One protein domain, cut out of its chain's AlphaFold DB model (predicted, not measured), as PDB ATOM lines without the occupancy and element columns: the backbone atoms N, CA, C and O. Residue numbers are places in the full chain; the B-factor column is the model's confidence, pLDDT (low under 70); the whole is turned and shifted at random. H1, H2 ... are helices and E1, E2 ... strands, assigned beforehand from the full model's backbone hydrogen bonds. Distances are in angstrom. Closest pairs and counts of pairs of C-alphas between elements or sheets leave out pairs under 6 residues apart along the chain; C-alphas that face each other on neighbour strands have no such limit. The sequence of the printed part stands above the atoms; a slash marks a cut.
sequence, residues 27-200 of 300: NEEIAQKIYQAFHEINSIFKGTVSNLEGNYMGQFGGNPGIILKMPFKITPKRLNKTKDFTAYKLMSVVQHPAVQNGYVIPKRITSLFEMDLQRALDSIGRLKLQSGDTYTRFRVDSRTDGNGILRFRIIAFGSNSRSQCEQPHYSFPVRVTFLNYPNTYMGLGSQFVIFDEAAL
ATOM      1  N   ASN A  27     114.947 110.178  61.405       77.31
ATOM      2  CA  ASN A  27     115.716 108.973  61.724       77.31
ATOM      3  C   ASN A  27     116.941 109.277  62.595       77.31
ATOM      4  O   ASN A  27     117.176 108.601  63.596       77.31
ATOM      5  N   GLU A  28     117.710 110.301  62.222       81.00
ATOM      6  CA  GLU A  28     118.902 110.693  62.970       81.00
ATOM      7  C   GLU A  28     118.532 111.159  64.384       81.00
ATOM      8  O   GLU A  28     119.144 110.722  65.359       81.00
ATOM      9  N   GLU A  29     117.482 111.978  64.517       86.25
ATOM     10  CA  GLU A  29     117.016 112.464  65.818       86.25
ATOM     11  C   GLU A  29     116.524 111.306  66.705       86.25
ATOM     12  O   GLU A  29     116.882 111.230  67.884       86.25
ATOM     13  N   ILE A  30     115.765 110.353  66.149       85.69
ATOM     14  CA  ILE A  30     115.316 109.156  66.875       85.69
ATOM     15  C   ILE A  30     116.513 108.300  67.307       85.69
ATOM     16  O   ILE A  30     116.587 107.901  68.472       85.69
ATOM     17  N   ALA A  31     117.475 108.043  66.414       86.12
ATOM     18  CA  ALA A  31     118.664 107.258  66.739       86.12
ATOM     19  C   ALA A  31     119.482 107.915  67.863       86.12
ATOM     20  O   ALA A  31     119.841 107.250  68.839       86.12
ATOM     21  N   GLN A  32     119.693 109.234  67.790       88.94
ATOM     22  CA  GLN A  32     120.360 110.008  68.839       88.94
ATOM     23  C   GLN A  32     119.630 109.910  70.184       88.94
ATOM     24  O   GLN A  32     120.273 109.734  71.220       88.94
ATOM     25  N   LYS A  33     118.293 109.959  70.189       90.88
ATOM     26  CA  LYS A  33     117.492 109.796  71.413       90.88
ATOM     27  C   LYS A  33     117.611 108.401  72.009       90.88
ATOM     28  O   LYS A  33     117.707 108.276  73.227       90.88
ATOM     29  N   ILE A  34     117.675 107.367  71.175       89.75
ATOM     30  CA  ILE A  34     117.896 105.992  71.633       89.75
ATOM     31  C   ILE A  34     119.298 105.849  72.237       89.75
ATOM     32  O   ILE A  34     119.436 105.303  73.332       89.75
ATOM     33  N   TYR A  35     120.336 106.396  71.598       89.62
ATOM     34  CA  TYR A  35     121.687 106.406  72.173       89.62
ATOM     35  C   TYR A  35     121.751 107.148  73.507       89.62
ATOM     36  O   TYR A  35     122.351 106.649  74.461       89.62
ATOM     37  N   GLN A  36     121.113 108.315  73.589       90.62
ATOM     38  CA  GLN A  36     121.016 109.081  74.826       90.62
ATOM     39  C   GLN A  36     120.327 108.258  75.923       90.62
ATOM     40  O   GLN A  36     120.849 108.166  77.033       90.62
ATOM     41  N   ALA A  37     119.225 107.578  75.605       92.06
ATOM     42  CA  ALA A  37     118.530 106.720  76.555       92.06
ATOM     43  C   ALA A  37     119.418 105.573  77.065       92.06
ATOM     44  O   ALA A  37     119.484 105.345  78.271       92.06
ATOM     45  N   PHE A  38     120.192 104.912  76.192       89.88
ATOM     46  CA  PHE A  38     121.206 103.927  76.607       89.88
ATOM     47  C   PHE A  38     122.269 104.511  77.549       89.88
ATOM     48  O   PHE A  38     122.783 103.802  78.415       89.88
ATOM     49  N   HIS A  39     122.626 105.788  77.375       87.75
ATOM     50  CA  HIS A  39     123.548 106.488  78.267       87.75
ATOM     51  C   HIS A  39     122.940 106.823  79.633       87.75
ATOM     52  O   HIS A  39     123.669 106.863  80.632       87.75
ATOM     53  N   GLU A  40     121.642 107.093  79.683       90.31
ATOM     54  CA  GLU A  40     120.927 107.488  80.898       90.31
ATOM     55  C   GLU A  40     120.554 106.282  81.762       90.31
ATOM     56  O   GLU A  40     120.663 106.347  82.989       90.31
ATOM     57  N   ILE A  41     120.202 105.151  81.146       90.50
ATOM     58  CA  ILE A  41     119.991 103.912  81.892       90.50
ATOM     59  C   ILE A  41     121.329 103.342  82.386       90.50
ATOM     60  O   ILE A  41     122.381 103.488  81.761       90.50
ATOM     61  N   ASN A  42     121.298 102.625  83.511       86.25
ATOM     62  CA  ASN A  42     122.449 101.861  84.003       86.25
ATOM     63  C   ASN A  42     122.644 100.574  83.170       86.25
ATOM     64  O   ASN A  42     122.459  99.457  83.661       86.25
ATOM     65  N   SER A  43     122.908 100.750  81.874       87.38
ATOM     66  CA  SER A  43     123.153  99.688  80.898       87.38
ATOM     67  C   SER A  43     124.626  99.305  80.869       87.38
ATOM     68  O   SER A  43     125.510 100.161  80.919       87.38
ATOM     69  N   ILE A  44     124.894  98.012  80.681       88.19
ATOM     70  CA  ILE A  44     126.257  97.518  80.426       88.19
ATOM     71  C   ILE A  44     126.770  97.911  79.030       88.19
ATOM     72  O   ILE A  44     127.960  97.780  78.754       88.19
ATOM     73  N   PHE A  45     125.879  98.386  78.156       89.38
ATOM     74  CA  PHE A  45     126.174  98.827  76.795       89.38
ATOM     75  C   PHE A  45     126.285 100.351  76.670       89.38
ATOM     76  O   PHE A  45     126.482 100.859  75.564       89.38
ATOM     77  N   LYS A  46     126.199 101.093  77.778       86.12
ATOM     78  CA  LYS A  46     126.360 102.552  77.806       86.12
ATOM     79  C   LYS A  46     127.640 102.992  77.079       86.12
ATOM     80  O   LYS A  46     128.735 102.569  77.434       86.12
ATOM     81  N   GLY A  47     127.499 103.846  76.060       83.06
ATOM     82  CA  GLY A  47     128.619 104.337  75.241       83.06
ATOM     83  C   GLY A  47     129.253 103.306  74.298       83.06
ATOM     84  O   GLY A  47     130.296 103.582  73.709       83.06
ATOM     85  N   THR A  48     128.653 102.122  74.152       86.62
ATOM     86  CA  THR A  48     129.168 101.041  73.291       86.62
ATOM     87  C   THR A  48     128.323 100.802  72.045       86.62
ATOM     88  O   THR A  48     128.842 100.230  71.086       86.62
ATOM     89  N   VAL A  49     127.051 101.219  72.071       86.56
ATOM     90  CA  VAL A  49     126.084 101.069  70.976       86.56
ATOM     91  C   VAL A  49     126.403 102.084  69.885       86.56
ATOM     92  O   VAL A  49     126.655 103.251  70.173       86.56
ATOM     93  N   SER A  50     126.397 101.642  68.634       83.88
ATOM     94  CA  SER A  50     126.621 102.502  67.472       83.88
ATOM     95  C   SER A  50     125.912 101.950  66.237       83.88
ATOM     96  O   SER A  50     125.530 100.773  66.226       83.88
ATOM     97  N   ASN A  51     125.797 102.787  65.201       79.12
ATOM     98  CA  ASN A  51     125.328 102.447  63.860       79.12
ATOM     99  C   ASN A  51     123.816 102.173  63.697       79.12
ATOM    100  O   ASN A  51     123.394 101.636  62.684       79.12
ATOM    101  N   LEU A  52     122.973 102.523  64.667       77.38
ATOM    102  CA  LEU A  52     121.511 102.438  64.596       77.38
ATOM    103  C   LEU A  52     120.913 103.246  63.428       77.38
ATOM    104  O   LEU A  52     119.998 102.758  62.770       77.38
ATOM    105  N   GLU A  53     121.440 104.437  63.135       70.12
ATOM    106  CA  GLU A  53     120.974 105.316  62.051       70.12
ATOM    107  C   GLU A  53     121.054 104.659  60.665       70.12
ATOM    108  O   GLU A  53     120.139 104.824  59.859       70.12
ATOM    109  N   GLY A  54     122.089 103.844  60.425       63.22
ATOM    110  CA  GLY A  54     122.282 103.077  59.189       63.22
ATOM    111  C   GLY A  54     121.440 101.800  59.101       63.22
ATOM    112  O   GLY A  54     121.617 101.018  58.176       63.22
ATOM    113  N   ASN A  55     120.554 101.551  60.071       60.88
ATOM    114  CA  ASN A  55     119.653 100.393  60.100       60.88
ATOM    115  C   ASN A  55     118.168 100.786  59.980       60.88
ATOM    116  O   ASN A  55     117.276 100.006  60.336       60.88
ATOM    117  N   TYR A  56     117.891 102.001  59.505       53.41
ATOM    118  CA  TYR A  56     116.541 102.434  59.161       53.41
ATOM    119  C   TYR A  56     116.065 101.739  57.879       53.41
ATOM    120  O   TYR A  56     116.753 101.781  56.859       53.41
ATOM    121  N   MET A  57     114.875 101.128  57.908       55.09
ATOM    122  CA  MET A  57     114.364 100.297  56.803       55.09
ATOM    123  C   MET A  57     114.172 101.031  55.461       55.09
ATOM    124  O   MET A  57     114.009 100.369  54.441       55.09
ATOM    125  N   GLY A  58     114.193 102.366  55.428       45.53
ATOM    126  CA  GLY A  58     114.171 103.129  54.174       45.53
ATOM    127  C   GLY A  58     115.506 103.167  53.426       45.53
ATOM    128  O   GLY A  58     115.506 103.493  52.245       45.53
ATOM    129  N   GLN A  59     116.635 102.827  54.061       43.34
ATOM    130  CA  GLN A  59     117.942 102.797  53.399       43.34
ATOM    131  C   GLN A  59     118.199 101.407  52.800       43.34
ATOM    132  O   GLN A  59     118.532 100.450  53.496       43.34
ATOM    133  N   PHE A  60     118.023 101.291  51.483       41.50
ATOM    134  CA  PHE A  60     118.327 100.070  50.737       41.50
ATOM    135  C   PHE A  60     119.832  99.971  50.469       41.50
ATOM    136  O   PHE A  60     120.384 100.755  49.697       41.50
ATOM    137  N   GLY A  61     120.487  98.989  51.091       39.91
ATOM    138  CA  GLY A  61     121.889  98.651  50.841       39.91
ATOM    139  C   GLY A  61     122.699  98.522  52.126       39.91
ATOM    140  O   GLY A  61     122.937  99.506  52.808       39.91
ATOM    141  N   GLY A  62     123.157  97.297  52.411       50.75
ATOM    142  CA  GLY A  62     123.985  96.970  53.571       50.75
ATOM    143  C   GLY A  62     123.222  97.138  54.882       50.75
ATOM    144  O   GLY A  62     122.974  98.244  55.320       50.75
ATOM    145  N   ASN A  63     122.871  96.037  55.545       57.03
ATOM    146  CA  ASN A  63     122.446  96.080  56.944       57.03
ATOM    147  C   ASN A  63     123.706  95.863  57.801       57.03
ATOM    148  O   ASN A  63     124.095  94.709  58.054       57.03
ATOM    149  N   PRO A  64     124.433  96.932  58.177       61.81
ATOM    150  CA  PRO A  64     125.678  96.792  58.915       61.81
ATOM    151  C   PRO A  64     125.437  96.308  60.352       61.81
ATOM    152  O   PRO A  64     126.395  95.921  61.018       61.81
ATOM    153  N   GLY A  65     124.180  96.267  60.816       75.06
ATOM    154  CA  GLY A  65     123.803  95.906  62.173       75.06
ATOM    155  C   GLY A  65     124.210  96.951  63.205       75.06
ATOM    156  O   GLY A  65     124.981  97.873  62.922       75.06
ATOM    157  N   ILE A  66     123.704  96.796  64.426       85.56
ATOM    158  CA  ILE A  66     124.200  97.572  65.566       85.56
ATOM    159  C   ILE A  66     125.512  96.962  66.028       85.56
ATOM    160  O   ILE A  66     125.598  95.751  66.244       85.56
ATOM    161  N   ILE A  67     126.520  97.808  66.223       88.50
ATOM    162  CA  ILE A  67     127.816  97.383  66.750       88.50
ATOM    163  C   ILE A  67     127.871  97.697  68.243       88.50
ATOM    164  O   ILE A  67     127.761  98.854  68.646       88.50
ATOM    165  N   LEU A  68     128.100  96.657  69.047       92.81
ATOM    166  CA  LEU A  68     128.390  96.743  70.473       92.81
ATOM    167  C   LEU A  68     129.897  96.589  70.699       92.81
ATOM    168  O   LEU A  68     130.489  95.542  70.417       92.81
ATOM    169  N   LYS A  69     130.528  97.637  71.224       92.38
ATOM    170  CA  LYS A  69     131.949  97.618  71.599       92.38
ATOM    171  C   LYS A  69     132.120  97.018  72.993       92.38
ATOM    172  O   LYS A  69     131.945  97.700  73.997       92.38
ATOM    173  N   MET A  70     132.471  95.739  73.066       94.19
ATOM    174  CA  MET A  70     132.634  95.050  74.344       94.19
ATOM    175  C   MET A  70     133.902  95.549  75.064       94.19
ATOM    176  O   MET A  70     134.984  95.551  74.468       94.19
ATOM    177  N   PRO A  71     133.822  95.917  76.359       92.44
ATOM    178  CA  PRO A  71     134.898  96.611  77.076       92.44
ATOM    179  C   PRO A  71     135.997  95.662  77.585       92.44
ATOM    180  O   PRO A  71     136.641  95.919  78.599       92.44
ATOM    181  N   PHE A  72     136.201  94.524  76.926       94.19
ATOM    182  CA  PHE A  72     137.154  93.512  77.365       94.19
ATOM    183  C   PHE A  72     137.830  92.809  76.196       94.19
ATOM    184  O   PHE A  72     137.405  92.879  75.042       94.19
ATOM    185  N   LYS A  73     138.928  92.130  76.529       96.00
ATOM    186  CA  LYS A  73     139.729  91.353  75.589       96.00
ATOM    187  C   LYS A  73     139.204  89.929  75.467       96.00
ATOM    188  O   LYS A  73     138.677  89.359  76.426       96.00
ATOM    189  N   ILE A  74     139.419  89.343  74.300       97.50
ATOM    190  CA  ILE A  74     139.112  87.940  74.020       97.50
ATOM    191  C   ILE A  74     140.353  87.181  73.550       97.50
ATOM    192  O   ILE A  74     141.376  87.776  73.214       97.50
ATOM    193  N   THR A  75     140.232  85.863  73.465       97.12
ATOM    194  CA  THR A  75     141.109  84.987  72.688       97.12
ATOM    195  C   THR A  75     140.228  84.116  71.786       97.12
ATOM    196  O   THR A  75     139.510  83.245  72.292       97.12
ATOM    197  N   PRO A  76     140.209  84.353  70.463       95.88
ATOM    198  CA  PRO A  76     139.389  83.588  69.540       95.88
ATOM    199  C   PRO A  76     139.991  82.199  69.303       95.88
ATOM    200  O   PRO A  76     141.167  82.051  68.984       95.88
ATOM    201  N   LYS A  77     139.156  81.167  69.406       95.88
ATOM    202  CA  LYS A  77     139.452  79.796  68.994       95.88
ATOM    203  C   LYS A  77     138.606  79.470  67.771       95.88
ATOM    204  O   LYS A  77     137.392  79.297  67.892       95.88
ATOM    205  N   ARG A  78     139.242  79.393  66.601       95.62
ATOM    206  CA  ARG A  78     138.583  78.996  65.350       95.62
ATOM    207  C   ARG A  78     138.004  77.586  65.485       95.62
ATOM    208  O   ARG A  78     138.651  76.705  66.051       95.62
ATOM    209  N   LEU A  79     136.790  77.396  64.983       93.81
ATOM    210  CA  LEU A  79     136.087  76.114  64.976       93.81
ATOM    211  C   LEU A  79     136.073  75.509  63.574       93.81
ATOM    212  O   LEU A  79     136.627  74.439  63.354       93.81
ATOM    213  N   ASN A  80     135.465  76.214  62.623       90.12
ATOM    214  CA  ASN A  80     135.335  75.810  61.228       90.12
ATOM    215  C   ASN A  80     135.392  77.047  60.318       90.12
ATOM    216  O   ASN A  80     135.310  78.190  60.771       90.12
ATOM    217  N   LYS A  81     135.589  76.811  59.022       89.00
ATOM    218  CA  LYS A  81     135.461  77.823  57.970       89.00
ATOM    219  C   LYS A  81     134.634  77.221  56.846       89.00
ATOM    220  O   LYS A  81     134.940  76.114  56.409       89.00
ATOM    221  N   THR A  82     133.604  77.937  56.427       83.25
ATOM    222  CA  THR A  82     132.826  77.671  55.217       83.25
ATOM    223  C   THR A  82     133.268  78.643  54.120       83.25
ATOM    224  O   THR A  82     134.229  79.397  54.299       83.25
ATOM    225  N   LYS A  83     132.593  78.607  52.968       76.94
ATOM    226  CA  LYS A  83     132.793  79.594  51.902       76.94
ATOM    227  C   LYS A  83     132.375  81.002  52.351       76.94
ATOM    228  O   LYS A  83     133.021  81.966  51.964       76.94
ATOM    229  N   ASP A  84     131.356  81.090  53.202       75.88
ATOM    230  CA  ASP A  84     130.669  82.351  53.501       75.88
ATOM    231  C   ASP A  84     131.089  82.955  54.848       75.88
ATOM    232  O   ASP A  84     131.003  84.168  55.054       75.88
ATOM    233  N   PHE A  85     131.559  82.128  55.788       85.88
ATOM    234  CA  PHE A  85     131.970  82.597  57.109       85.88
ATOM    235  C   PHE A  85     133.023  81.711  57.782       85.88
ATOM    236  O   PHE A  85     133.240  80.544  57.458       85.88
ATOM    237  N   THR A  86     133.673  82.267  58.802       91.31
ATOM    238  CA  THR A  86     134.515  81.516  59.743       91.31
ATOM    239  C   THR A  86     133.909  81.583  61.138       91.31
ATOM    240  O   THR A  86     133.639  82.684  61.620       91.31
ATOM    241  N   ALA A  87     133.720  80.436  61.799       93.88
ATOM    242  CA  ALA A  87     133.167  80.391  63.151       93.88
ATOM    243  C   ALA A  87     134.236  80.229  64.238       93.88
ATOM    244  O   ALA A  87     135.290  79.610  64.048       93.88
ATOM    245  N   TYR A  88     133.925  80.764  65.415       96.38
ATOM    246  CA  TYR A  88     134.811  80.894  66.558       96.38
ATOM    247  C   TYR A  88     134.071  80.627  67.874       96.38
ATOM    248  O   TYR A  88     132.910  80.997  68.057       96.38
ATOM    249  N   LYS A  89     134.795  80.063  68.847       96.94
ATOM    250  CA  LYS A  89     134.524  80.282  70.275       96.94
ATOM    251  C   LYS A  89     135.419  81.403  70.761       96.94
ATOM    252  O   LYS A  89     136.621  81.374  70.509       96.94
ATOM    253  N   LEU A  90     134.859  82.358  71.486       97.19
ATOM    254  CA  LEU A  90     135.626  83.464  72.044       97.19
ATOM    255  C   LEU A  90     135.846  83.200  73.531       97.19
ATOM    256  O   LEU A  90     134.884  83.061  74.284       97.19
ATOM    257  N   MET A  91     137.104  83.088  73.941       97.38
ATOM    258  CA  MET A  91     137.479  82.940  75.347       97.38
ATOM    259  C   MET A  91     137.719  84.312  75.961       97.38
ATOM    260  O   MET A  91     138.210  85.211  75.284       97.38
ATOM    261  N   SER A  92     137.403  84.477  77.239       96.19
ATOM    262  CA  SER A  92     137.795  85.648  78.021       96.19
ATOM    263  C   SER A  92     137.889  85.276  79.496       96.19
ATOM    264  O   SER A  92     137.130  84.442  79.981       96.19
ATOM    265  N   VAL A  93     138.814  85.909  80.211       94.62
ATOM    266  CA  VAL A  93     139.010  85.718  81.660       94.62
ATOM    267  C   VAL A  93     138.289  86.778  82.496       94.62
ATOM    268  O   VAL A  93     138.387  86.770  83.718       94.62
ATOM    269  N   VAL A  94     137.589  87.716  81.850       95.06
ATOM    270  CA  VAL A  94     136.894  88.800  82.544       95.06
ATOM    271  C   VAL A  94     135.651  88.283  83.269       95.06
ATOM    272  O   VAL A  94     134.912  87.436  82.759       95.06
ATOM    273  N   GLN A  95     135.368  88.862  84.431       93.94
ATOM    274  CA  GLN A  95     134.072  88.725  85.076       93.94
ATOM    275  C   GLN A  95     133.088  89.701  84.421       93.94
ATOM    276  O   GLN A  95     133.030  90.877  84.765       93.94
ATOM    277  N   HIS A  96     132.335  89.218  83.434       94.19
ATOM    278  CA  HIS A  96     131.332  90.006  82.718       94.19
ATOM    279  C   HIS A  96     130.056  89.170  82.512       94.19
ATOM    280  O   HIS A  96     130.178  87.980  82.231       94.19
ATOM    281  N   PRO A  97     128.834  89.744  82.574       94.56
ATOM    282  CA  PRO A  97     127.580  88.982  82.443       94.56
ATOM    283  C   PRO A  97     127.433  88.172  81.142       94.56
ATOM    284  O   PRO A  97     126.747  87.149  81.104       94.56
ATOM    285  N   ALA A  98     128.095  88.621  80.074       94.81
ATOM    286  CA  ALA A  98     128.165  87.921  78.790       94.81
ATOM    287  C   ALA A  98     129.133  86.720  78.764       94.81
ATOM    288  O   ALA A  98     129.143  85.972  77.786       94.81
ATOM    289  N   VAL A  99     129.958  86.544  79.799       96.25
ATOM    290  CA  VAL A  99     130.973  85.490  79.902       96.25
ATOM    291  C   VAL A  99     130.503  84.424  80.886       96.25
ATOM    292  O   VAL A  99     130.107  84.719  82.009       96.25
ATOM    293  N   GLN A 100     130.555  83.164  80.465       95.88
ATOM    294  CA  GLN A 100     130.246  82.006  81.294       95.88
ATOM    295  C   GLN A 100     131.336  80.953  81.115       95.88
ATOM    296  O   GLN A 100     131.667  80.581  79.991       95.88
ATOM    297  N   ASN A 101     131.885  80.459  82.228       94.81
ATOM    298  CA  ASN A 101     132.933  79.429  82.245       94.81
ATOM    299  C   ASN A 101     134.138  79.774  81.345       94.81
ATOM    300  O   ASN A 101     134.657  78.913  80.642       94.81
ATOM    301  N   GLY A 102     134.545  81.048  81.325       96.06
ATOM    302  CA  GLY A 102     135.667  81.533  80.512       96.06
ATOM    303  C   GLY A 102     135.359  81.737  79.022       96.06
ATOM    304  O   GLY A 102     136.268  82.040  78.249       96.06
ATOM    305  N   TYR A 103     134.100  81.592  78.598       97.12
ATOM    306  CA  TYR A 103     133.668  81.800  77.214       97.12
ATOM    307  C   TYR A 103     132.641  82.918  77.109       97.12
ATOM    308  O   TYR A 103     131.701  82.992  77.899       97.12
ATOM    309  N   VAL A 104     132.780  83.763  76.092       97.19
ATOM    310  CA  VAL A 104     131.738  84.714  75.703       97.19
ATOM    311  C   VAL A 104     130.589  83.929  75.068       97.19
ATOM    312  O   VAL A 104     130.823  83.093  74.195       97.19
ATOM    313  N   ILE A 105     129.350  84.187  75.491       96.56
ATOM    314  CA  ILE A 105     128.164  83.464  75.014       96.56
ATOM    315  C   ILE A 105     127.290  84.404  74.167       96.56
ATOM    316  O   ILE A 105     126.734  85.351  74.729       96.56
ATOM    317  N   PRO A 106     127.089  84.137  72.858       94.38
ATOM    318  CA  PRO A 106     126.298  85.008  71.983       94.38
ATOM    319  C   PRO A 106     124.894  85.295  72.524       94.38
ATOM    320  O   PRO A 106     124.516  86.453  72.674       94.38
ATOM    321  N   LYS A 107     124.166  84.244  72.929       93.31
ATOM    322  CA  LYS A 107     122.807  84.360  73.478       93.31
ATOM    323  C   LYS A 107     122.738  85.248  74.724       93.31
ATOM    324  O   LYS A 107     121.757  85.953  74.917       93.31
ATOM    325  N   ARG A 108     123.776  85.244  75.573       95.06
ATOM    326  CA  ARG A 108     123.814  86.127  76.749       95.06
ATOM    327  C   ARG A 108     123.936  87.585  76.329       95.06
ATOM    328  O   ARG A 108     123.223  88.407  76.884       95.06
ATOM    329  N   ILE A 109     124.790  87.895  75.349       95.12
ATOM    330  CA  ILE A 109     124.916  89.261  74.817       95.12
ATOM    331  C   ILE A 109     123.576  89.733  74.269       95.12
ATOM    332  O   ILE A 109     123.114  90.797  74.660       95.12
ATOM    333  N   THR A 110     122.939  88.942  73.405       92.81
ATOM    334  CA  THR A 110     121.694  89.364  72.756       92.81
ATOM    335  C   THR A 110     120.544  89.505  73.746       92.81
ATOM    336  O   THR A 110     119.810  90.478  73.654       92.81
ATOM    337  N   SER A 111     120.413  88.609  74.732       93.00
ATOM    338  CA  SER A 111     119.387  88.746  75.777       93.00
ATOM    339  C   SER A 111     119.639  89.941  76.700       93.00
ATOM    340  O   SER A 111     118.697  90.635  77.069       93.00
ATOM    341  N   LEU A 112     120.897  90.211  77.072       94.44
ATOM    342  CA  LEU A 112     121.240  91.416  77.835       94.44
ATOM    343  C   LEU A 112     120.923  92.677  77.027       94.44
ATOM    344  O   LEU A 112     120.370  93.629  77.568       94.44
ATOM    345  N   PHE A 113     121.256  92.674  75.736       94.38
ATOM    346  CA  PHE A 113     120.992  93.794  74.843       94.38
ATOM    347  C   PHE A 113     119.494  94.038  74.662       94.38
ATOM    348  O   PHE A 113     119.071  95.179  74.758       94.38
ATOM    349  N   GLU A 114     118.687  92.992  74.475       92.94
ATOM    350  CA  GLU A 114     117.225  93.093  74.377       92.94
ATOM    351  C   GLU A 114     116.608  93.761  75.610       92.94
ATOM    352  O   GLU A 114     115.814  94.692  75.485       92.94
ATOM    353  N   MET A 115     117.021  93.324  76.805       93.06
ATOM    354  CA  MET A 115     116.554  93.907  78.064       93.06
ATOM    355  C   MET A 115     116.956  95.378  78.191       93.06
ATOM    356  O   MET A 115     116.138  96.208  78.583       93.06
ATOM    357  N   ASP A 116     118.206  95.718  77.875       94.38
ATOM    358  CA  ASP A 116     118.692  97.098  77.964       94.38
ATOM    359  C   ASP A 116     118.053  97.995  76.902       94.38
ATOM    360  O   ASP A 116     117.699  99.129  77.208       94.38
ATOM    361  N   LEU A 117     117.836  97.472  75.694       93.12
ATOM    362  CA  LEU A 117     117.145  98.168  74.616       93.12
ATOM    363  C   LEU A 117     115.704  98.478  75.009       93.12
ATOM    364  O   LEU A 117     115.290  99.626  74.900       93.12
ATOM    365  N   GLN A 118     114.955  97.493  75.513       91.88
ATOM    366  CA  GLN A 118     113.581  97.726  75.955       91.88
ATOM    367  C   GLN A 118     113.535  98.772  77.078       91.88
ATOM    368  O   GLN A 118     112.755  99.715  76.991       91.88
ATOM    369  N   ARG A 119     114.433  98.685  78.072       93.19
ATOM    370  CA  ARG A 119     114.523  99.688  79.150       93.19
ATOM    371  C   ARG A 119     114.860 101.089  78.635       93.19
ATOM    372  O   ARG A 119     114.281 102.054  79.124       93.19
ATOM    373  N   ALA A 120     115.780 101.205  77.677       93.00
ATOM    374  CA  ALA A 120     116.144 102.484  77.068       93.00
ATOM    375  C   ALA A 120     114.958 103.076  76.293       93.00
ATOM    376  O   ALA A 120     114.650 104.257  76.417       93.00
ATOM    377  N   LEU A 121     114.247 102.253  75.526       91.94
ATOM    378  CA  LEU A 121     113.066 102.692  74.790       91.94
ATOM    379  C   LEU A 121     111.919 103.103  75.719       91.94
ATOM    380  O   LEU A 121     111.274 104.122  75.475       91.94
ATOM    381  N   ASP A 122     111.706 102.371  76.813       91.19
ATOM    382  CA  ASP A 122     110.706 102.715  77.825       91.19
ATOM    383  C   ASP A 122     111.035 104.046  78.522       91.19
ATOM    384  O   ASP A 122     110.124 104.820  78.822       91.19
ATOM    385  N   SER A 123     112.322 104.359  78.738       92.00
ATOM    386  CA  SER A 123     112.728 105.622  79.369       92.00
ATOM    387  C   SER A 123     112.541 106.854  78.479       92.00
ATOM    388  O   SER A 123     112.447 107.959  79.005       92.00
ATOM    389  N   ILE A 124     112.452 106.690  77.153       90.94
ATOM    390  CA  ILE A 124     112.166 107.803  76.228       90.94
ATOM    391  C   ILE A 124     110.738 108.330  76.441       90.94
ATOM    392  O   ILE A 124     110.491 109.533  76.337       90.94
ATOM    393  N   GLY A 125     109.785 107.440  76.739       84.69
ATOM    394  CA  GLY A 125     108.375 107.791  76.887       84.69
ATOM    395  C   GLY A 125     107.804 108.442  75.622       84.69
ATOM    396  O   GLY A 125     107.822 107.857  74.537       84.69
ATOM    397  N   ARG A 126     107.275 109.664  75.760       88.19
ATOM    398  CA  ARG A 126     106.739 110.448  74.640       88.19
ATOM    399  C   ARG A 126     107.847 111.294  74.013       88.19
ATOM    400  O   ARG A 126     108.308 112.257  74.621       88.19
ATOM    401  N   LEU A 127     108.186 110.999  72.762       87.62
ATOM    402  CA  LEU A 127     109.173 111.732  71.980       87.62
ATOM    403  C   LEU A 127     108.487 112.704  71.019       87.62
ATOM    404  O   LEU A 127     107.718 112.291  70.153       87.62
ATOM    405  N   LYS A 128     108.781 113.996  71.161       88.00
ATOM    406  CA  LYS A 128     108.404 115.030  70.194       88.00
ATOM    407  C   LYS A 128     109.652 115.450  69.429       88.00
ATOM    408  O   LYS A 128     110.625 115.850  70.064       88.00
ATOM    409  N   LEU A 129     109.596 115.360  68.109       84.88
ATOM    410  CA  LEU A 129     110.714 115.665  67.224       84.88
ATOM    411  C   LEU A 129     110.679 117.107  66.727       84.88
ATOM    412  O   LEU A 129     109.661 117.803  66.848       84.88
ATOM    413  N   GLN A 130     111.791 117.545  66.137       84.31
ATOM    414  CA  GLN A 130     111.912 118.873  65.533       84.31
ATOM    415  C   GLN A 130     110.963 119.063  64.345       84.31
ATOM    416  O   GLN A 130     110.456 120.169  64.150       84.31
ATOM    417  N   SER A 131     110.653 117.990  63.610       77.50
ATOM    418  CA  SER A 131     109.640 117.975  62.544       77.50
ATOM    419  C   SER A 131     108.226 118.317  63.035       77.50
ATOM    420  O   SER A 131     107.357 118.676  62.243       77.50
ATOM    421  N   GLY A 132     107.989 118.232  64.348       78.44
ATOM    422  CA  GLY A 132     106.672 118.347  64.968       78.44
ATOM    423  C   GLY A 132     105.972 117.002  65.157       78.44
ATOM    424  O   GLY A 132     104.961 116.955  65.871       78.44
ATOM    425  N   ASP A 133     106.520 115.918  64.599       79.81
ATOM    426  CA  ASP A 133     106.002 114.572  64.806       79.81
ATOM    427  C   ASP A 133     106.143 114.142  66.265       79.81
ATOM    428  O   ASP A 133     106.985 114.615  67.035       79.81
ATOM    429  N   THR A 134     105.232 113.270  66.685       84.00
ATOM    430  CA  THR A 134     105.176 112.790  68.061       84.00
ATOM    431  C   THR A 134     105.003 111.285  68.081       84.00
ATOM    432  O   THR A 134     103.970 110.771  67.648       84.00
ATOM    433  N   TYR A 135     105.976 110.615  68.686       84.50
ATOM    434  CA  TYR A 135     105.957 109.195  68.993       84.50
ATOM    435  C   TYR A 135     105.613 109.012  70.465       84.50
ATOM    436  O   TYR A 135     106.179 109.651  71.350       84.50
ATOM    437  N   THR A 136     104.622 108.176  70.731       85.19
ATOM    438  CA  THR A 136     104.070 107.977  72.079       85.19
ATOM    439  C   THR A 136     104.535 106.678  72.709       85.19
ATOM    440  O   THR A 136     104.434 106.516  73.923       85.19
ATOM    441  N   ARG A 137     105.032 105.750  71.887       83.81
ATOM    442  CA  ARG A 137     105.492 104.443  72.329       83.81
ATOM    443  C   ARG A 137     106.527 103.886  71.367       83.81
ATOM    444  O   ARG A 137     106.383 104.020  70.155       83.81
ATOM    445  N   PHE A 138     107.496 103.177  71.926       86.88
ATOM    446  CA  PHE A 138     108.434 102.337  71.198       86.88
ATOM    447  C   PHE A 138     108.232 100.875  71.611       86.88
ATOM    448  O   PHE A 138     107.845 100.587  72.745       86.88
ATOM    449  N   ARG A 139     108.457  99.944  70.686       82.94
ATOM    450  CA  ARG A 139     108.414  98.499  70.943       82.94
ATOM    451  C   ARG A 139     109.654  97.837  70.363       82.94
ATOM    452  O   ARG A 139     110.027  98.156  69.235       82.94
ATOM    453  N   VAL A 140     110.228  96.898  71.116       85.25
ATOM    454  CA  VAL A 140     111.206  95.936  70.601       85.25
ATOM    455  C   VAL A 140     110.495  94.644  70.235       85.25
ATOM    456  O   VAL A 140     109.705  94.132  71.023       85.25
ATOM    457  N   ASP A 141     110.822  94.099  69.071       82.38
ATOM    458  CA  ASP A 141     110.582  92.696  68.746       82.38
ATOM    459  C   ASP A 141     111.909  92.033  68.368       82.38
ATOM    460  O   ASP A 141     112.836  92.695  67.899       82.38
ATOM    461  N   SER A 142     112.018  90.720  68.556       81.88
ATOM    462  CA  SER A 142     113.189  89.959  68.136       81.88
ATOM    463  C   SER A 142     112.771  88.651  67.467       81.88
ATOM    464  O   SER A 142     111.793  88.007  67.856       81.88
ATOM    465  N   ARG A 143     113.477  88.267  66.400       77.81
ATOM    466  CA  ARG A 143     113.227  87.009  65.682       77.81
ATOM    467  C   ARG A 143     114.487  86.498  65.016       77.81
ATOM    468  O   ARG A 143     115.296  87.261  64.496       77.81
ATOM    469  N   THR A 144     114.636  85.184  65.033       75.50
ATOM    470  CA  THR A 144     115.682  84.493  64.289       75.50
ATOM    471  C   THR A 144     115.247  84.317  62.836       75.50
ATOM    472  O   THR A 144     114.143  83.832  62.582       75.50
ATOM    473  N   ASP A 145     116.090  84.740  61.896       66.06
ATOM    474  CA  ASP A 145     115.851  84.561  60.463       66.06
ATOM    475  C   ASP A 145     116.118  83.113  60.004       66.06
ATOM    476  O   ASP A 145     116.540  82.258  60.789       66.06
ATOM    477  N   GLY A 146     115.873  82.829  58.719       56.94
ATOM    478  CA  GLY A 146     116.114  81.504  58.133       56.94
ATOM    479  C   GLY A 146     117.572  81.035  58.225       56.94
ATOM    480  O   GLY A 146     117.828  79.835  58.235       56.94
ATOM    481  N   ASN A 147     118.515  81.967  58.392       65.44
ATOM    482  CA  ASN A 147     119.944  81.696  58.523       65.44
ATOM    483  C   ASN A 147     120.385  81.489  59.979       65.44
ATOM    484  O   ASN A 147     121.575  81.315  60.245       65.44
ATOM    485  N   GLY A 148     119.463  81.518  60.946       70.69
ATOM    486  CA  GLY A 148     119.790  81.362  62.363       70.69
ATOM    487  C   GLY A 148     120.324  82.636  63.031       70.69
ATOM    488  O   GLY A 148     120.798  82.569  64.170       70.69
ATOM    489  N   ILE A 149     120.242  83.792  62.365       76.94
ATOM    490  CA  ILE A 149     120.692  85.090  62.881       76.94
ATOM    491  C   ILE A 149     119.530  85.768  63.607       76.94
ATOM    492  O   ILE A 149     118.446  85.947  63.056       76.94
ATOM    493  N   LEU A 150     119.752  86.176  64.856       81.94
ATOM    494  CA  LEU A 150     118.778  86.965  65.610       81.94
ATOM    495  C   LEU A 150     118.791  88.422  65.130       81.94
ATOM    496  O   LEU A 150     119.810  89.106  65.250       81.94
ATOM    497  N   ARG A 151     117.645  88.893  64.636       83.38
ATOM    498  CA  ARG A 151     117.391  90.297  64.317       83.38
ATOM    499  C   ARG A 151     116.475  90.928  65.356       83.38
ATOM    500  O   ARG A 151     115.531  90.296  65.830       83.38
ATOM    501  N   PHE A 152     116.767  92.179  65.677       83.94
ATOM    502  CA  PHE A 152     115.944  93.051  66.498       83.94
ATOM    503  C   PHE A 152     115.194  94.023  65.608       83.94
ATOM    504  O   PHE A 152     115.730  94.485  64.599       83.94
ATOM    505  N   ARG A 153     113.980  94.357  66.026       81.62
ATOM    506  CA  ARG A 153     113.145  95.372  65.412       81.62
ATOM    507  C   ARG A 153     112.778  96.426  66.439       81.62
ATOM    508  O   ARG A 153     112.356  96.075  67.536       81.62
ATOM    509  N   ILE A 154     112.899  97.697  66.066       83.19
ATOM    510  CA  ILE A 154     112.337  98.814  66.833       83.19
ATOM    511  C   ILE A 154     111.193  99.402  66.019       83.19
ATOM    512  O   ILE A 154     111.375  99.740  64.849       83.19
ATOM    513  N   ILE A 155     110.022  99.510  66.643       78.12
ATOM    514  CA  ILE A 155     108.826 100.112  66.054       78.12
ATOM    515  C   ILE A 155     108.438 101.325  66.891       78.12
ATOM    516  O   ILE A 155     108.222 101.192  68.099       78.12
ATOM    517  N   ALA A 156     108.332 102.488  66.252       80.12
ATOM    518  CA  ALA A 156     107.857 103.716  66.879       80.12
ATOM    519  C   ALA A 156     106.398 104.004  66.482       80.12
ATOM    520  O   ALA A 156     106.068 104.108  65.303       80.12
ATOM    521  N   PHE A 157     105.518 104.168  67.473       77.12
ATOM    522  CA  PHE A 157     104.092 104.441  67.273       77.12
ATOM    523  C   PHE A 157     103.791 105.926  67.491       77.12
ATOM    524  O   PHE A 157     103.948 106.450  68.602       77.12
ATOM    525  N   GLY A 158     103.346 106.605  66.432       71.25
ATOM    526  CA  GLY A 158     102.979 108.022  66.448       71.25
ATOM    527  C   GLY A 158     101.471 108.260  66.410       71.25
ATOM    528  O   GLY A 158     100.714 107.426  65.923       71.25
ATOM    529  N   SER A 159     101.033 109.406  66.939       55.94
ATOM    530  CA  SER A 159      99.611 109.787  67.011       55.94
ATOM    531  C   SER A 159      99.189 110.842  65.979       55.94
ATOM    532  O   SER A 159      98.005 111.129  65.871       55.94
ATOM    533  N   ASN A 160     100.132 111.416  65.223       52.69
ATOM    534  CA  ASN A 160      99.877 112.392  64.161       52.69
ATOM    535  C   ASN A 160     100.780 112.071  62.959       52.69
ATOM    536  O   ASN A 160     101.882 112.600  62.874       52.69
ATOM    537  N   SER A 161     100.339 111.216  62.040       45.31
ATOM    538  CA  SER A 161     101.035 110.973  60.768       45.31
ATOM    539  C   SER A 161     100.768 112.137  59.808       45.31
ATOM    540  O   SER A 161      99.920 112.061  58.920       45.31
ATOM    541  N   ARG A 162     101.424 113.282  60.035       45.50
ATOM    542  CA  ARG A 162     101.509 114.335  59.005       45.50
ATOM    543  C   ARG A 162     102.692 114.109  58.066       45.50
ATOM    544  O   ARG A 162     102.711 114.691  56.985       45.50
ATOM    545  N   SER A 163     103.652 113.281  58.466       46.62
ATOM    546  CA  SER A 163     104.786 112.860  57.657       46.62
ATOM    547  C   SER A 163     104.481 111.576  56.881       46.62
ATOM    548  O   SER A 163     103.709 110.727  57.319       46.62
ATOM    549  N   GLN A 164     105.130 111.431  55.723       46.41
ATOM    550  CA  GLN A 164     105.163 110.195  54.927       46.41
ATOM    551  C   GLN A 164     105.863 109.031  55.661       46.41
ATOM    552  O   GLN A 164     105.823 107.903  55.181       46.41
ATOM    553  N   CYS A 165     106.489 109.276  56.821       51.38
ATOM    554  CA  CYS A 165     107.034 108.238  57.693       51.38
ATOM    555  C   CYS A 165     105.912 107.587  58.506       51.38
ATOM    556  O   CYS A 165     105.772 107.834  59.707       51.38
ATOM    557  N   GLU A 166     105.107 106.737  57.876       52.53
ATOM    558  CA  GLU A 166     104.225 105.847  58.626       52.53
ATOM    559  C   GLU A 166     105.099 104.866  59.424       52.53
ATOM    560  O   GLU A 166     105.544 103.851  58.913       52.53
ATOM    561  N   GLN A 167     105.379 105.223  60.683       62.69
ATOM    562  CA  GLN A 167     106.078 104.419  61.694       62.69
ATOM    563  C   GLN A 167     107.559 104.122  61.368       62.69
ATOM    564  O   GLN A 167     107.883 103.197  60.636       62.69
ATOM    565  N   PRO A 168     108.519 104.854  61.961       62.41
ATOM    566  CA  PRO A 168     109.926 104.487  61.898       62.41
ATOM    567  C   PRO A 168     110.151 103.037  62.340       62.41
ATOM    568  O   PRO A 168     109.809 102.639  63.461       62.41
ATOM    569  N   HIS A 169     110.743 102.266  61.430       70.12
ATOM    570  CA  HIS A 169     111.069 100.860  61.609       70.12
ATOM    571  C   HIS A 169     112.575 100.660  61.449       70.12
ATOM    572  O   HIS A 169     113.151 100.952  60.399       70.12
ATOM    573  N   TYR A 170     113.202 100.117  62.486       74.25
ATOM    574  CA  TYR A 170     114.594  99.673  62.450       74.25
ATOM    575  C   TYR A 170     114.617  98.151  62.451       74.25
ATOM    576  O   TYR A 170     113.888  97.557  63.242       74.25
ATOM    577  N   SER A 171     115.450  97.526  61.617       76.56
ATOM    578  CA  SER A 171     115.725  96.081  61.669       76.56
ATOM    579  C   SER A 171     117.218  95.844  61.573       76.56
ATOM    580  O   SER A 171     117.866  96.305  60.635       76.56
ATOM    581  N   PHE A 172     117.785  95.140  62.547       79.19
ATOM    582  CA  PHE A 172     119.230  94.949  62.615       79.19
ATOM    583  C   PHE A 172     119.622  93.674  63.366       79.19
ATOM    584  O   PHE A 172     119.012  93.323  64.379       79.19
ATOM    585  N   PRO A 173     120.686  92.977  62.933       84.38
ATOM    586  CA  PRO A 173     121.395  92.045  63.789       84.38
ATOM    587  C   PRO A 173     122.277  92.800  64.796       84.38
ATOM    588  O   PRO A 173     122.690  93.941  64.571       84.38
ATOM    589  N   VAL A 174     122.634  92.121  65.887       89.56
ATOM    590  CA  VAL A 174     123.670  92.591  66.815       89.56
ATOM    591  C   VAL A 174     125.028  92.057  66.382       89.56
ATOM    592  O   VAL A 174     125.235  90.848  66.243       89.56
ATOM    593  N   ARG A 175     125.976  92.975  66.219       90.81
ATOM    594  CA  ARG A 175     127.387  92.700  65.976       90.81
ATOM    595  C   ARG A 175     128.217  93.165  67.164       90.81
ATOM    596  O   ARG A 175     127.857  94.116  67.851       90.81
ATOM    597  N   VAL A 176     129.336  92.497  67.418       93.25
ATOM    598  CA  VAL A 176     130.198  92.790  68.566       93.25
ATOM    599  C   VAL A 176     131.654  92.940  68.151       93.25
ATOM    600  O   VAL A 176     132.162  92.188  67.320       93.25
ATOM    601  N   THR A 177     132.337  93.898  68.767       93.62
ATOM    602  CA  THR A 177     133.790  94.092  68.660       93.62
ATOM    603  C   THR A 177     134.419  94.042  70.051       93.62
ATOM    604  O   THR A 177     133.721  94.176  71.057       93.62
ATOM    605  N   PHE A 178     135.731  93.812  70.127       94.44
ATOM    606  CA  PHE A 178     136.459  93.630  71.390       94.44
ATOM    607  C   PHE A 178     137.766  94.429  71.383       94.44
ATOM    608  O   PHE A 178     138.349  94.660  70.328       94.44
ATOM    609  N   LEU A 179     138.277  94.798  72.562       91.38
ATOM    610  CA  LEU A 179     139.403  95.740  72.700       91.38
ATOM    611  C   LEU A 179     140.703  95.341  71.977       91.38
ATOM    612  O   LEU A 179     141.516  96.208  71.673       91.38
ATOM    613  N   ASN A 180     140.952  94.047  71.772       91.88
ATOM    614  CA  ASN A 180     142.216  93.534  71.233       91.88
ATOM    615  C   ASN A 180     142.100  92.857  69.862       91.88
ATOM    616  O   ASN A 180     143.087  92.281  69.409       91.88
ATOM    617  N   TYR A 181     140.932  92.898  69.218       84.62
ATOM    618  CA  TYR A 181     140.752  92.343  67.877       84.62
ATOM    619  C   TYR A 181     139.921  93.291  67.008       84.62
ATOM    620  O   TYR A 181     138.845  93.695  67.438       84.62
ATOM    621  N   PRO A 182     140.374  93.597  65.776       81.25
ATOM    622  CA  PRO A 182     139.680  94.530  64.886       81.25
ATOM    623  C   PRO A 182     138.423  93.921  64.246       81.25
ATOM    624  O   PRO A 182     137.601  94.641  63.692       81.25
ATOM    625  N   ASN A 183     138.274  92.596  64.311       88.69
ATOM    626  CA  ASN A 183     137.184  91.890  63.654       88.69
ATOM    627  C   ASN A 183     135.837  92.157  64.331       88.69
ATOM    628  O   ASN A 183     135.728  92.196  65.560       88.69
ATOM    629  N   THR A 184     134.800  92.226  63.502       89.56
ATOM    630  CA  THR A 184     133.410  92.283  63.943       89.56
ATOM    631  C   THR A 184     132.814  90.881  63.926       89.56
ATOM    632  O   THR A 184     132.825  90.203  62.901       89.56
ATOM    633  N   TYR A 185     132.294  90.443  65.068       92.25
ATOM    634  CA  TYR A 185     131.703  89.121  65.240       92.25
ATOM    635  C   TYR A 185     130.179  89.214  65.306       92.25
ATOM    636  O   TYR A 185     129.630  90.163  65.865       92.25
ATOM    637  N   MET A 186     129.490  88.193  64.807       90.69
ATOM    638  CA  MET A 186     128.039  88.038  64.936       90.69
ATOM    639  C   MET A 186     127.710  86.713  65.622       90.69
ATOM    640  O   MET A 186     128.417  85.725  65.436       90.69
ATOM    641  N   GLY A 187     126.660  86.682  66.438       90.00
ATOM    642  CA  GLY A 187     126.191  85.442  67.051       90.00
ATOM    643  C   GLY A 187     125.466  84.543  66.050       90.00
ATOM    644  O   GLY A 187     124.532  84.998  65.398       90.00
ATOM    645  N   LEU A 188     125.849  83.267  65.984       86.88
ATOM    646  CA  LEU A 188     125.137  82.220  65.250       86.88
ATOM    647  C   LEU A 188     124.991  80.991  66.154       86.88
ATOM    648  O   LEU A 188     125.959  80.274  66.438       86.88
ATOM    649  N   GLY A 189     123.783  80.779  66.678       83.94
ATOM    650  CA  GLY A 189     123.522  79.753  67.686       83.94
ATOM    651  C   GLY A 189     124.415  79.908  68.928       83.94
ATOM    652  O   GLY A 189     124.282  80.858  69.697       83.94
ATOM    653  N   SER A 190     125.327  78.954  69.141       87.88
ATOM    654  CA  SER A 190     126.259  78.940  70.287       87.88
ATOM    655  C   SER A 190     127.659  79.485  69.970       87.88
ATOM    656  O   SER A 190     128.549  79.417  70.820       87.88
ATOM    657  N   GLN A 191     127.875  79.998  68.759       93.69
ATOM    658  CA  GLN A 191     129.187  80.381  68.240       93.69
ATOM    659  C   GLN A 191     129.175  81.824  67.732       93.69
ATOM    660  O   GLN A 191     128.119  82.433  67.558       93.69
ATOM    661  N   PHE A 192     130.365  82.365  67.492       94.69
ATOM    662  CA  PHE A 192     130.539  83.639  66.805       94.69
ATOM    663  C   PHE A 192     131.021  83.404  65.382       94.69
ATOM    664  O   PHE A 192     131.884  82.556  65.177       94.69
ATOM    665  N   VAL A 193     130.526  84.173  64.423       92.00
ATOM    666  CA  VAL A 193     130.959  84.123  63.025       92.00
ATOM    667  C   VAL A 193     131.539  85.459  62.577       92.00
ATOM    668  O   VAL A 193     131.121  86.516  63.048       92.00
ATOM    669  N   ILE A 194     132.511  85.386  61.672       89.62
ATOM    670  CA  ILE A 194     132.977  86.500  60.842       89.62
ATOM    671  C   ILE A 194     132.619  86.132  59.404       89.62
ATOM    672  O   ILE A 194     133.042  85.070  58.937       89.62
ATOM    673  N   PHE A 195     131.836  86.975  58.735       80.19
ATOM    674  CA  PHE A 195     131.510  86.810  57.320       80.19
ATOM    675  C   PHE A 195     132.694  87.236  56.455       80.19
ATOM    676  O   PHE A 195     133.393  88.191  56.795       80.19
ATOM    677  N   ASP A 196     132.939  86.507  55.371       68.75
ATOM    678  CA  ASP A 196     133.980  86.864  54.407       68.75
ATOM    679  C   ASP A 196     133.449  88.013  53.527       68.75
ATOM    680  O   ASP A 196     132.458  87.839  52.819       68.75
ATOM    681  N   GLU A 197     134.052  89.206  53.602       56.25
ATOM    682  CA  GLU A 197     133.590  90.391  52.851       56.25
ATOM    683  C   GLU A 197     133.589  90.136  51.334       56.25
ATOM    684  O   GLU A 197     132.671  90.560  50.638       56.25
ATOM    685  N   ALA A 198     134.518  89.314  50.835       46.44
ATOM    686  CA  ALA A 198     134.570  88.906  49.429       46.44
ATOM    687  C   ALA A 198     133.390  88.008  48.995       46.44
ATOM    688  O   ALA A 198     133.074  87.936  47.808       46.44
ATOM    689  N   ALA A 199     132.711  87.329  49.929       42.44
ATOM    690  CA  ALA A 199     131.492  86.568  49.638       42.44
ATOM    691  C   ALA A 199     130.248  87.474  49.524       42.44
ATOM    692  O   ALA A 199     129.246  87.069  48.936       42.44
ATOM    693  N   LEU A 200     130.323  88.706  50.043       41.69
ATOM    694  CA  LEU A 200     129.278  89.729  49.936       41.69
ATOM    695  C   LEU A 200     129.401  90.572  48.648       41.69
ATOM    696  O   LEU A 200     128.435  91.235  48.276       41.69
TER     697      LEU A 200
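Overview. This is residues 27 to 200 of the 300 residues of the protein "uncharacterized protein LOC111068364" of Drosophila obscura (UniProt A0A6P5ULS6). A strongly twisted sheet of eight strands curls round one long helix, H2, and a second helix, H1, packs crosswise on residues 116 to 124 of H2. The hairpin of E2 and E3 makes one end of the sheet, and the long strands E4, E5 and E6 make the other part. The printed part has 174 residues, with named elements in the order H1 E1 E2 E3 H2 E4 E5 E6 E7 E8 H3. The sheet is branched at E6 and mixed, with E1 and E6 its parallel pair; the class is mixed, helices and strands. The whole is compact, with a radius of gyration of the C-alphas of 17.0 A and spans of 52 by 35 by 24 A.

Along the chain. Find C-alpha 27 at (115.716, 108.973, 61.724); from there H1 runs 19.9 A to residue 40. Go on to E1, residues 66 to 70, then E2, residues 75 to 81, and E3, residues 85 to 91. H2, residues 106 to 124, begins at (126.298, 85.008, 71.983) and is 27.2 A long. Next come E4, residues 134 to 144, 30.4 A, which bends by 56 degrees at residue 137; E5, residues 150 to 158, 26.3 A; and E6, residues 169 to 178, 28.2 A. E7, residues 181 to 188, bends by 51 degrees at residue 184; E8 is residues 191 to 195. H3, residues 197 to 200, ends at (129.278, 89.729, 49.936).

Arrangement. H1 touches H2 about perpendicular, at 78 degrees, with the C-alphas of Ala 37 and Ala 120 closest, 4.9 A. H1 only grazes the sheet, with residues 27 to 31. H2 is on the sheet; its closest C-alphas to E4 are Leu 121 and Phe 138, 5.9 A. Look along the meander E4 E5 E6 E7 E8, each strand the antiparallel neighbour of the one before: N 141 and O 153 are 2.9 A apart, N 152 and O 172 2.8 A, N 176 and O 185 2.8 A, N 186 and O 193 2.9 A. E1 is parallel to E6, with N 68 and O 175 at 2.8 A, on the other side of E6 from E7. E8 pairs with E3, N 88 and O 192 at 2.7 A, and E3 with the edge strand E2, N 77 and O 89 at 2.8 A. H3 is not on the sheet. In H1 and H2 every O i to N i+4 pair is within hydrogen-bond range; H3 is too short for one.

Size, cuts and confidence. The C-alphas of Asn 101 and Arg 162, the farthest apart, are 52.4 A from each other. The printed part has no cut. The links H1 to E1 and E3 to H2 are long. Mean pLDDT of the printed part is 82.3; look for values under 70 at residues 54 to 64, 145 to 147, 159 to 168 and 196 to 200.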